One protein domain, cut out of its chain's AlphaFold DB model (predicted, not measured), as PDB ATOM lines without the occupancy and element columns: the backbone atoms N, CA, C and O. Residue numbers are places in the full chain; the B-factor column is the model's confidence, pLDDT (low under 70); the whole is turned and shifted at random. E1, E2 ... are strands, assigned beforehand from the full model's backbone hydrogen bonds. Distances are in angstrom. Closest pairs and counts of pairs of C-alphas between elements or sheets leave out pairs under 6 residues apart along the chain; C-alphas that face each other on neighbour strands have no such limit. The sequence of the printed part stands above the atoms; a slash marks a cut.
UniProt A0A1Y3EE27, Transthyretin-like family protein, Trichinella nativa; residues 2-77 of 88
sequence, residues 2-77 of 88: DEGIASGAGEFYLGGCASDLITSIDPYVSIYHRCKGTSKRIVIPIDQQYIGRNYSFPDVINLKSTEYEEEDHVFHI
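This is residues 2 to 77 of the 88 residues of the protein "Transthyretin-like family protein" of Trichinella nativa (UniProt A0A1Y3EE27). Little regular structure: a narrow antiparallel sheet stands in the middle, its E1-E2 hairpin joined by short E3 beside E2, and two long loop stretches, residues 2 to 27 and 46 to 69, swing round it. The 76 printed residues hold no named helix and three strands, E1, E2, E3 in chain and sheet order, a meander, each strand the antiparallel neighbour of the one before. The class is all strand, with 15 residues in named elements; the whole is only just compact, close to loose, with a radius of gyration of the C-alphas of 13.7 A and spans of 40 by 27 by 23 A.

After residues 2 to 27, E1 is residues 28 to 33, 16.2 A long, from C-alpha 28 at (-35.848, 26.105, -13.429). E2 is residues 40 to 45, 16.8 A. E3 is residues 70 to 72, ending with C-alpha 72 at (-28.490, 19.509, -28.519).

E1 and E2 form an antiparallel hairpin at 161 degrees; N 31 and O 42 are 2.9 A apart, within hydrogen-bond range. E2 and E3, also a hairpin, are antiparallel at 141 degrees, with N 41 and O 71 at 3.0 A. Edge strands E1 and E3 are apart.

The C-alphas of Ile 22 and Gly 37 are farthest apart, 40.5 A. The printed part has no cut. The link E2 to E3 is long. Residues 21 to 22 and 74 to 77 have pLDDT under 70.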
ATOM      1  N   ASP A   2     -41.907  18.239 -11.394       91.06
ATOM      2  CA  ASP A   2     -43.046  17.789 -12.193       91.06
ATOM      3  C   ASP A   2     -42.681  17.868 -13.679       91.06
ATOM      4  O   ASP A   2     -41.767  18.613 -14.047       91.06
ATOM      5  N   GLU A   3     -43.374  17.100 -14.510       92.62
ATOM      6  CA  GLU A   3     -43.183  17.065 -15.956       92.62
ATOM      7  C   GLU A   3     -44.522  16.995 -16.691       92.62
ATOM      8  O   GLU A   3     -45.513  16.465 -16.196       92.62
ATOM      9  N   GLY A   4     -44.557  17.541 -17.904       92.31
ATOM     10  CA  GLY A   4     -45.781  17.613 -18.685       92.31
ATOM     11  C   GLY A   4     -45.512  17.910 -20.149       92.31
ATOM     12  O   GLY A   4     -44.442  18.389 -20.530       92.31
ATOM     13  N   ILE A   5     -46.506  17.613 -20.981       92.81
ATOM     14  CA  ILE A   5     -46.476  17.888 -22.415       92.81
ATOM     15  C   ILE A   5     -47.337  19.119 -22.670       92.81
ATOM     16  O   ILE A   5     -48.489  19.177 -22.237       92.81
ATOM     17  N   ALA A   6     -46.779  20.097 -23.382       93.81
ATOM     18  CA  ALA A   6     -47.540  21.260 -23.808       93.81
ATOM     19  C   ALA A   6     -48.706  20.848 -24.721       93.81
ATOM     20  O   ALA A   6     -48.593  19.929 -25.536       93.81
ATOM     21  N   SER A   7     -49.832  21.544 -24.595       94.44
ATOM     22  CA  SER A   7     -51.017  21.329 -25.417       94.44
ATOM     23  C   SER A   7     -50.735  21.617 -26.898       94.44
ATOM     24  O   SER A   7     -49.710  22.197 -27.262       94.44
ATOM     25  N   GLY A   8     -51.682  21.284 -27.779       91.12
ATOM     26  CA  GLY A   8     -51.587  21.654 -29.198       91.12
ATOM     27  C   GLY A   8     -51.499  23.170 -29.444       91.12
ATOM     28  O   GLY A   8     -51.030  23.580 -30.502       91.12
ATOM     29  N   ALA A   9     -51.908  23.991 -28.469       93.69
ATOM     30  CA  ALA A   9     -51.767  25.447 -28.488       93.69
ATOM     31  C   ALA A   9     -50.457  25.946 -27.838       93.69
ATOM     32  O   ALA A   9     -50.198  27.146 -27.835       93.69
ATOM     33  N   GLY A  10     -49.622  25.047 -27.303       92.81
ATOM     34  CA  GLY A  10     -48.368  25.381 -26.621       92.81
ATOM     35  C   GLY A  10     -48.516  25.719 -25.134       92.81
ATOM     36  O   GLY A  10     -47.543  26.132 -24.510       92.81
ATOM     37  N   GLU A  11     -49.702  25.539 -24.553       95.69
ATOM     38  CA  GLU A  11     -49.961  25.814 -23.135       95.69
ATOM     39  C   GLU A  11     -49.483  24.654 -22.257       95.69
ATOM     40  O   GLU A  11     -49.667  23.488 -22.606       95.69
ATOM     41  N   PHE A  12     -48.919  24.953 -21.091       95.12
ATOM     42  CA  PHE A  12     -48.547  23.946 -20.101       95.12
ATOM     43  C   PHE A  12     -48.735  24.488 -18.685       95.12
ATOM     44  O   PHE A  12     -48.668  25.693 -18.443       95.12
ATOM     45  N   TYR A  13     -48.953  23.576 -17.746       94.94
ATOM     46  CA  TYR A  13     -49.003  23.858 -16.320       94.94
ATOM     47  C   TYR A  13     -48.239  22.752 -15.599       94.94
ATOM     48  O   TYR A  13     -48.463  21.578 -15.885       94.94
ATOM     49  N   LEU A  14     -47.333  23.134 -14.702       93.62
ATOM     50  CA  LEU A  14     -46.523  22.212 -13.909       93.62
ATOM     51  C   LEU A  14     -46.701  22.553 -12.432       93.62
ATOM     52  O   LEU A  14     -46.625  23.720 -12.046       93.62
ATOM     53  N   GLY A  15     -46.922  21.531 -11.612       90.88
ATOM     54  CA  GLY A  15     -47.118  21.645 -10.174       90.88
ATOM     55  C   GLY A  15     -46.299  20.588  -9.449       90.88
ATOM     56  O   GLY A  15     -46.752  19.468  -9.250       90.88
ATOM     57  N   GLY A  16     -45.087  20.949  -9.027       85.88
ATOM     58  CA  GLY A  16     -44.163  20.011  -8.396       85.88
ATOM     59  C   GLY A  16     -43.726  20.437  -7.002       85.88
ATOM     60  O   GLY A  16     -43.456  21.607  -6.752       85.88
ATOM     61  N   CYS A  17     -43.534  19.458  -6.120       84.81
ATOM     62  CA  CYS A  17     -42.895  19.655  -4.818       84.81
ATOM     63  C   CYS A  17     -41.460  19.125  -4.855       84.81
ATOM     64  O   CYS A  17     -41.204  18.073  -5.437       84.81
ATOM     65  N   ALA A  18     -40.513  19.827  -4.246       81.75
ATOM     66  CA  ALA A  18     -39.167  19.319  -4.006       81.75
ATOM     67  C   ALA A  18     -38.829  19.535  -2.532       81.75
ATOM     68  O   ALA A  18     -39.222  20.544  -1.952       81.75
ATOM     69  N   SER A  19     -38.137  18.574  -1.929       78.88
ATOM     70  CA  SER A  19     -37.626  18.683  -0.567       78.88
ATOM     71  C   SER A  19     -36.150  18.351  -0.616       78.88
ATOM     72  O   SER A  19     -35.789  17.185  -0.761       78.88
ATOM     73  N   ASP A  20     -35.312  19.371  -0.505       72.12
ATOM     74  CA  ASP A  20     -33.899  19.184  -0.215       72.12
ATOM     75  C   ASP A  20     -33.678  19.532   1.262       72.12
ATOM     76  O   ASP A  20     -34.111  20.578   1.742       72.12
ATOM     77  N   LEU A  21     -33.096  18.591   2.011       59.81
ATOM     78  CA  LEU A  21     -32.879  18.704   3.457       59.81
ATOM     79  C   LEU A  21     -31.693  19.614   3.802       59.81
ATOM     80  O   LEU A  21     -31.541  19.993   4.962       59.81
ATOM     81  N   ILE A  22     -30.830  19.913   2.826       65.44
ATOM     82  CA  ILE A  22     -29.538  20.569   3.052       65.44
ATOM     83  C   ILE A  22     -29.402  21.837   2.205       65.44
ATOM     84  O   ILE A  22     -28.792  22.802   2.669       65.44
ATOM     85  N   THR A  23     -29.956  21.864   0.990       72.19
ATOM     86  CA  THR A  23     -29.781  22.992   0.061       72.19
ATOM     87  C   THR A  23     -31.072  23.769  -0.205       72.19
ATOM     88  O   THR A  23     -32.179  23.275   0.009       72.19
ATOM     89  N   SER A  24     -30.931  25.025  -0.646       79.19
ATOM     90  CA  SER A  24     -32.067  25.803  -1.145       79.19
ATOM     91  C   SER A  24     -32.444  25.305  -2.534       79.19
ATOM     92  O   SER A  24     -31.571  25.084  -3.372       79.19
ATOM     93  N   ILE A  25     -33.743  25.173  -2.787       84.38
ATOM     94  CA  ILE A  25     -34.258  24.830  -4.113       84.38
ATOM     95  C   ILE A  25     -33.843  25.937  -5.092       84.38
ATOM     96  O   ILE A  25     -34.043  27.116  -4.803       84.38
ATOM     97  N   ASP A  26     -33.300  25.552  -6.245       88.56
ATOM     98  CA  ASP A  26     -32.999  26.451  -7.362       88.56
ATOM     99  C   ASP A  26     -33.911  26.087  -8.548       88.56
ATOM    100  O   ASP A  26     -33.628  25.131  -9.279       88.56
ATOM    101  N   PRO A  27     -35.093  26.720  -8.671       90.12
ATOM    102  CA  PRO A  27     -36.104  26.273  -9.616       90.12
ATOM    103  C   PRO A  27     -35.766  26.714 -11.044       90.12
ATOM    104  O   PRO A  27     -35.427  27.862 -11.307       90.12
ATOM    105  N   TYR A  28     -35.938  25.809 -12.002       92.50
ATOM    106  CA  TYR A  28     -35.848  26.105 -13.429       92.50
ATOM    107  C   TYR A  28     -36.827  25.230 -14.211       92.50
ATOM    108  O   TYR A  28     -37.238  24.162 -13.751       92.50
ATOM    109  N   VAL A  29     -37.178  25.665 -15.418       93.38
ATOM    110  CA  VAL A  29     -37.960  24.878 -16.376       93.38
ATOM    111  C   VAL A  29     -37.049  24.474 -17.524       93.38
ATOM    112  O   VAL A  29     -36.438  25.317 -18.175       93.38
ATOM    113  N   SER A  30     -36.953  23.168 -17.775       92.81
ATOM    114  CA  SER A  30     -36.342  22.643 -18.997       92.81
ATOM    115  C   SER A  30     -37.429  22.392 -20.033       92.81
ATOM    116  O   SER A  30     -38.341  21.608 -19.782       92.81
ATOM    117  N   ILE A  31     -37.325  23.030 -21.198       92.81
ATOM    118  CA  ILE A  31     -38.243  22.808 -22.316       92.81
ATOM    119  C   ILE A  31     -37.511  22.033 -23.393       92.81
ATOM    120  O   ILE A  31     -36.502  22.480 -23.937       92.81
ATOM    121  N   TYR A  32     -38.060  20.871 -23.721       91.31
ATOM    122  CA  TYR A  32     -37.549  20.006 -24.766       91.31
ATOM    123  C   TYR A  32     -38.446  20.102 -25.998       91.31
ATOM    124  O   TYR A  32     -39.664  19.960 -25.898       91.31
ATOM    125  N   HIS A  33     -37.865  20.330 -27.174       88.94
ATOM    126  CA  HIS A  33     -38.639  20.559 -28.396       88.94
ATOM    127  C   HIS A  33     -37.920  20.074 -29.660       88.94
ATOM    128  O   HIS A  33     -36.734  19.755 -29.653       88.94
ATOM    129  N   ARG A  34     -38.672  19.997 -30.767       87.69
ATOM    130  CA  ARG A  34     -38.180  19.583 -32.096       87.69
ATOM    131  C   ARG A  34     -38.490  20.594 -33.204       87.69
ATOM    132  O   ARG A  34     -38.548  20.237 -34.377       87.69
ATOM    133  N   CYS A  35     -38.696  21.868 -32.860       79.31
ATOM    134  CA  CYS A  35     -39.133  22.900 -33.818       79.31
ATOM    135  C   CYS A  35     -38.193  23.075 -35.025       79.31
ATOM    136  O   CYS A  35     -38.632  23.556 -36.067       79.31
ATOM    137  N   LYS A  36     -36.912  22.706 -34.889       71.06
ATOM    138  CA  LYS A  36     -35.882  22.793 -35.936       71.06
ATOM    139  C   LYS A  36     -35.495  21.415 -36.508       71.06
ATOM    140  O   LYS A  36     -34.421  21.264 -37.077       71.06
ATOM    141  N   GLY A  37     -36.343  20.396 -36.340       77.31
ATOM    142  CA  GLY A  37     -36.120  19.030 -36.839       77.31
ATOM    143  C   GLY A  37     -35.196  18.170 -35.967       77.31
ATOM    144  O   GLY A  37     -35.391  16.959 -35.890       77.31
ATOM    145  N   THR A  38     -34.245  18.773 -35.254       81.19
ATOM    146  CA  THR A  38     -33.442  18.104 -34.221       81.19
ATOM    147  C   THR A  38     -34.044  18.302 -32.831       81.19
ATOM    148  O   THR A  38     -34.817  19.233 -32.606       81.19
ATOM    149  N   SER A  39     -33.742  17.381 -31.910       85.81
ATOM    150  CA  SER A  39     -34.195  17.481 -30.517       85.81
ATOM    151  C   SER A  39     -33.300  18.443 -29.749       85.81
ATOM    152  O   SER A  39     -32.079  18.295 -29.744       85.81
ATOM    153  N   LYS A  40     -33.929  19.433 -29.129       87.00
ATOM    154  CA  LYS A  40     -33.279  20.582 -28.512       87.00
ATOM    155  C   LYS A  40     -33.831  20.798 -27.116       87.00
ATOM    156  O   LYS A  40     -34.988  20.455 -26.853       87.00
ATOM    157  N   ARG A  41     -33.003  21.349 -26.235       90.12
ATOM    158  CA  ARG A  41     -33.366  21.713 -24.867       90.12
ATOM    159  C   ARG A  41     -33.007  23.171 -24.625       90.12
ATOM    160  O   ARG A  41     -31.892  23.578 -24.928       90.12
ATOM    161  N   ILE A  42     -33.936  23.907 -24.033       90.69
ATOM    162  CA  ILE A  42     -33.666  25.210 -23.425       90.69
ATOM    163  C   ILE A  42     -33.922  25.122 -21.923       90.69
ATOM    164  O   ILE A  42     -34.799  24.374 -21.479       90.69
ATOM    165  N   VAL A  43     -33.156  25.880 -21.145       91.56
ATOM    166  CA  VAL A  43     -33.302  25.967 -19.689       91.56
ATOM    167  C   VAL A  43     -33.626  27.403 -19.324       91.56
ATOM    168  O   VAL A  43     -32.893  28.319 -19.686       91.56
ATOM    169  N   ILE A  44     -34.730  27.592 -18.607       92.62
ATOM    170  CA  ILE A  44     -35.181  28.906 -18.166       92.62
ATOM    171  C   ILE A  44     -35.184  28.913 -16.636       92.62
ATOM    172  O   ILE A  44     -35.988  28.188 -16.038       92.62
ATOM    173  N   PRO A  45     -34.294  29.681 -15.987       92.38
ATOM    174  CA  PRO A  45     -34.292  29.797 -14.536       92.38
ATOM    175  C   PRO A  45     -35.553  30.522 -14.057       92.38
ATOM    176  O   PRO A  45     -36.030  31.461 -14.696       92.38
ATOM    177  N   ILE A  46     -36.086  30.089 -12.918       91.62
ATOM    178  CA  ILE A  46     -37.154  30.775 -12.194       91.62
ATOM    179  C   ILE A  46     -36.524  31.401 -10.954       91.62
ATOM    180  O   ILE A  46     -35.730  30.777 -10.258       91.62
ATOM    181  N   ASP A  47     -36.887  32.645 -10.662       91.56
ATOM    182  CA  ASP A  47     -36.389  33.312  -9.464       91.56
ATOM    183  C   ASP A  47     -36.823  32.555  -8.193       91.56
ATOM    184  O   ASP A  47     -37.991  32.174  -8.042       91.56
ATOM    185  N   GLN A  48     -35.887  32.361  -7.261       90.44
ATOM    186  CA  GLN A  48     -36.112  31.647  -6.001       90.44
ATOM    187  C   GLN A  48     -37.257  32.249  -5.171       90.44
ATOM    188  O   GLN A  48     -37.901  31.532  -4.403       90.44
ATOM    189  N   GLN A  49     -37.595  33.530  -5.356       91.25
ATOM    190  CA  GLN A  49     -38.735  34.163  -4.683       91.25
ATOM    191  C   GLN A  49     -40.090  33.498  -4.993       91.25
ATOM    192  O   GLN A  49     -41.056  33.699  -4.252       91.25
ATOM    193  N   TYR A  50     -40.181  32.726  -6.082       91.06
ATOM    194  CA  TYR A  50     -41.402  32.033  -6.491       91.06
ATOM    195  C   TYR A  50     -41.550  30.626  -5.899       91.06
ATOM    196  O   TYR A  50     -42.569  29.975  -6.120       91.06
ATOM    197  N   ILE A  51     -40.595  30.155  -5.094       88.56
ATOM    198  CA  ILE A  51     -40.738  28.889  -4.363       88.56
ATOM    199  C   ILE A  51     -41.932  28.992  -3.400       88.56
ATOM    200  O   ILE A  51     -42.033  29.916  -2.592       88.56
ATOM    201  N   GLY A  52     -42.862  28.036  -3.498       87.38
ATOM    202  CA  GLY A  52     -44.102  28.028  -2.712       87.38
ATOM    203  C   GLY A  52     -45.159  29.039  -3.177       87.38
ATOM    204  O   GLY A  52     -46.142  29.260  -2.470       87.38
ATOM    205  N   ARG A  53     -44.973  29.662  -4.348       91.12
ATOM    206  CA  ARG A  53     -45.918  30.595  -4.975       91.12
ATOM    207  C   ARG A  53     -46.224  30.160  -6.406       91.12
ATOM    208  O   ARG A  53     -45.498  29.369  -7.000       91.12
ATOM    209  N   ASN A  54     -47.286  30.720  -6.977       93.19
ATOM    210  CA  ASN A  54     -47.569  30.544  -8.397       93.19
ATOM    211  C   ASN A  54     -46.659  31.463  -9.219       93.19
ATOM    212  O   ASN A  54     -46.535  32.649  -8.910       93.19
ATOM    213  N   TYR A  55     -46.071  30.916 -10.279       93.25
ATOM    214  CA  TYR A  55     -45.316  31.658 -11.283       93.25
ATOM    215  C   TYR A  55     -45.963  31.464 -12.654       93.25
ATOM    216  O   TYR A  55     -46.443  30.378 -12.982       93.25
ATOM    217  N   SER A  56     -45.988  32.521 -13.457       94.88
ATOM    218  CA  SER A  56     -46.421  32.470 -14.849       94.88
ATOM    219  C   SER A  56     -45.421  33.248 -15.681       94.88
ATOM    220  O   SER A  56     -45.009  34.342 -15.289       94.88
ATOM    221  N   PHE A  57     -45.026  32.677 -16.815       92.19
ATOM    222  CA  PHE A  57     -44.184  33.388 -17.766       92.19
ATOM    223  C   PHE A  57     -44.928  34.642 -18.248       92.19
ATOM    224  O   PHE A  57     -46.120  34.546 -18.556       92.19
ATOM    225  N   PRO A  58     -44.269  35.813 -18.273       90.44
ATOM    226  CA  PRO A  58     -44.926  37.068 -18.632       90.44
ATOM    227  C   PRO A  58     -45.343  37.102 -20.105       90.44
ATOM    228  O   PRO A  58     -46.343  37.731 -20.441       90.44
ATOM    229  N   ASP A  59     -44.602  36.389 -20.955       90.56
ATOM    230  CA  ASP A  59     -44.772  36.351 -22.400       90.56
ATOM    231  C   ASP A  59     -44.713  34.914 -22.932       90.56
ATOM    232  O   ASP A  59     -44.273  33.978 -22.256       90.56
ATOM    233  N   VAL A  60     -45.138  34.744 -24.187       91.81
ATOM    234  CA  VAL A  60     -45.010  33.474 -24.909       91.81
ATOM    235  C   VAL A  60     -43.531  33.142 -25.096       91.81
ATOM    236  O   VAL A  60     -42.773  33.917 -25.680       91.81
ATOM    237  N   ILE A  61     -43.133  31.950 -24.660       91.69
ATOM    238  CA  ILE A  61     -41.753  31.483 -24.785       91.69
ATOM    239  C   ILE A  61     -41.443  31.196 -26.256       91.69
ATOM    240  O   ILE A  61     -41.943  30.240 -26.854       91.69
ATOM    241  N   ASN A  62     -40.580  32.016 -26.852       90.12
ATOM    242  CA  ASN A  62     -40.145  31.830 -28.228       90.12
ATOM    243  C   ASN A  62     -38.979  30.832 -28.308       90.12
ATOM    244  O   ASN A  62     -37.818  31.191 -28.128       90.12
ATOM    245  N   LEU A  63     -39.280  29.588 -28.688       88.44
ATOM    246  CA  LEU A  63     -38.303  28.495 -28.854       88.44
ATOM    247  C   LEU A  63     -37.299  28.692 -30.013       88.44
ATOM    248  O   LEU A  63     -36.513  27.798 -30.319       88.44
ATOM    249  N   LYS A  64     -37.358  29.822 -30.726       81.94
ATOM    250  CA  LYS A  64     -36.357  30.229 -31.723       81.94
ATOM    251  C   LYS A  64     -35.507  31.415 -31.267       81.94
ATOM    252  O   LYS A  64     -34.633  31.824 -32.028       81.94
ATOM    253  N   SER A  65     -35.791  31.980 -30.095       77.44
ATOM    254  CA  SER A  65     -35.051  33.112 -29.543       77.44
ATOM    255  C   SER A  65     -33.594  32.734 -29.265       77.44
ATOM    256  O   SER A  65     -33.285  31.572 -29.013       77.44
ATOM    257  N   THR A  66     -32.704  33.722 -29.305       70.81
ATOM    258  CA  THR A  66     -31.304  33.593 -28.872       70.81
ATOM    259  C   THR A  66     -31.115  33.981 -27.404       70.81
ATOM    260  O   THR A  66     -29.987  34.053 -26.934       70.81
ATOM    261  N   GLU A  67     -32.204  34.294 -26.697       74.81
ATOM    262  CA  GLU A  67     -32.189  34.681 -25.279       74.81
ATOM    263  C   GLU A  67     -31.856  33.512 -24.348       74.81
ATOM    264  O   GLU A  67     -31.387  33.734 -23.236       74.81
ATOM    265  N   TYR A  68     -32.081  32.278 -24.802       77.06
ATOM    266  CA  TYR A  68     -31.809  31.066 -24.041       77.06
ATOM    267  C   TYR A  68     -30.749  30.236 -24.752       77.06
ATOM    268  O   TYR A  68     -30.785  30.087 -25.976       77.06
ATOM    269  N   GLU A  69     -29.821  29.675 -23.982       74.88
ATOM    270  CA  GLU A  69     -28.861  28.724 -24.528       74.88
ATOM    271  C   GLU A  69     -29.596  27.441 -24.941       74.88
ATOM    272  O   GLU A  69     -30.333  26.834 -24.160       74.88
ATOM    273  N   GLU A  70     -29.437  27.073 -26.213       77.88
ATOM    274  CA  GLU A  70     -30.071  25.906 -26.821       77.88
ATOM    275  C   GLU A  70     -29.041  24.782 -26.935       77.88
ATOM    276  O   GLU A  70     -28.079  24.867 -27.702       77.88
ATOM    277  N   GLU A  71     -29.261  23.704 -26.192       81.44
ATOM    278  CA  GLU A  71     -28.399  22.528 -26.202       81.44
ATOM    279  C   GLU A  71     -28.981  21.449 -27.123       81.44
ATOM    280  O   GLU A  71     -30.193  21.200 -27.145       81.44
ATOM    281  N   ASP A  72     -28.115  20.771 -27.883       77.50
ATOM    282  CA  ASP A  72     -28.490  19.509 -28.519       77.50
ATOM    283  C   ASP A  72     -28.780  18.477 -27.430       77.50
ATOM    284  O   ASP A  72     -27.897  18.097 -26.664       77.50
ATOM    285  N   HIS A  73     -30.026  18.006 -27.371       74.44
ATOM    286  CA  HIS A  73     -30.440  17.031 -26.375       74.44
ATOM    287  C   HIS A  73     -31.087  15.834 -27.056       74.44
ATOM    288  O   HIS A  73     -32.217  15.890 -27.551       74.44
ATOM    289  N   VAL A  74     -30.367  14.713 -27.067       65.69
ATOM    290  CA  VAL A  74     -30.915  13.445 -27.542       65.69
ATOM    291  C   VAL A  74     -31.874  12.931 -26.478       65.69
ATOM    292  O   VAL A  74     -31.465  12.476 -25.414       65.69
ATOM    293  N   PHE A  75     -33.168  12.981 -26.778       58.41
ATOM    294  CA  PHE A  75     -34.157  12.222 -26.031       58.41
ATOM    295  C   PHE A  75     -33.771  10.736 -26.044       58.41
ATOM    296  O   PHE A  75     -33.964  10.058 -27.054       58.41
ATOM    297  N   HIS A  76     -33.305  10.199 -24.917       52.53
ATOM    298  CA  HIS A  76     -33.558   8.797 -24.602       52.53
ATOM    299  C   HIS A  76     -35.019   8.698 -24.158       52.53
ATOM    300  O   HIS A  76     -35.319   8.539 -22.983       52.53
ATOM    301  N   ILE A  77     -35.949   8.853 -25.104       53.09
ATOM    302  CA  ILE A  77     -37.278   8.278 -24.913       53.09
ATOM    303  C   ILE A  77     -37.043   6.792 -25.172       53.09
ATOM    304  O   ILE A  77     -36.777   6.452 -26.334       53.09
TER     305      ILE A  77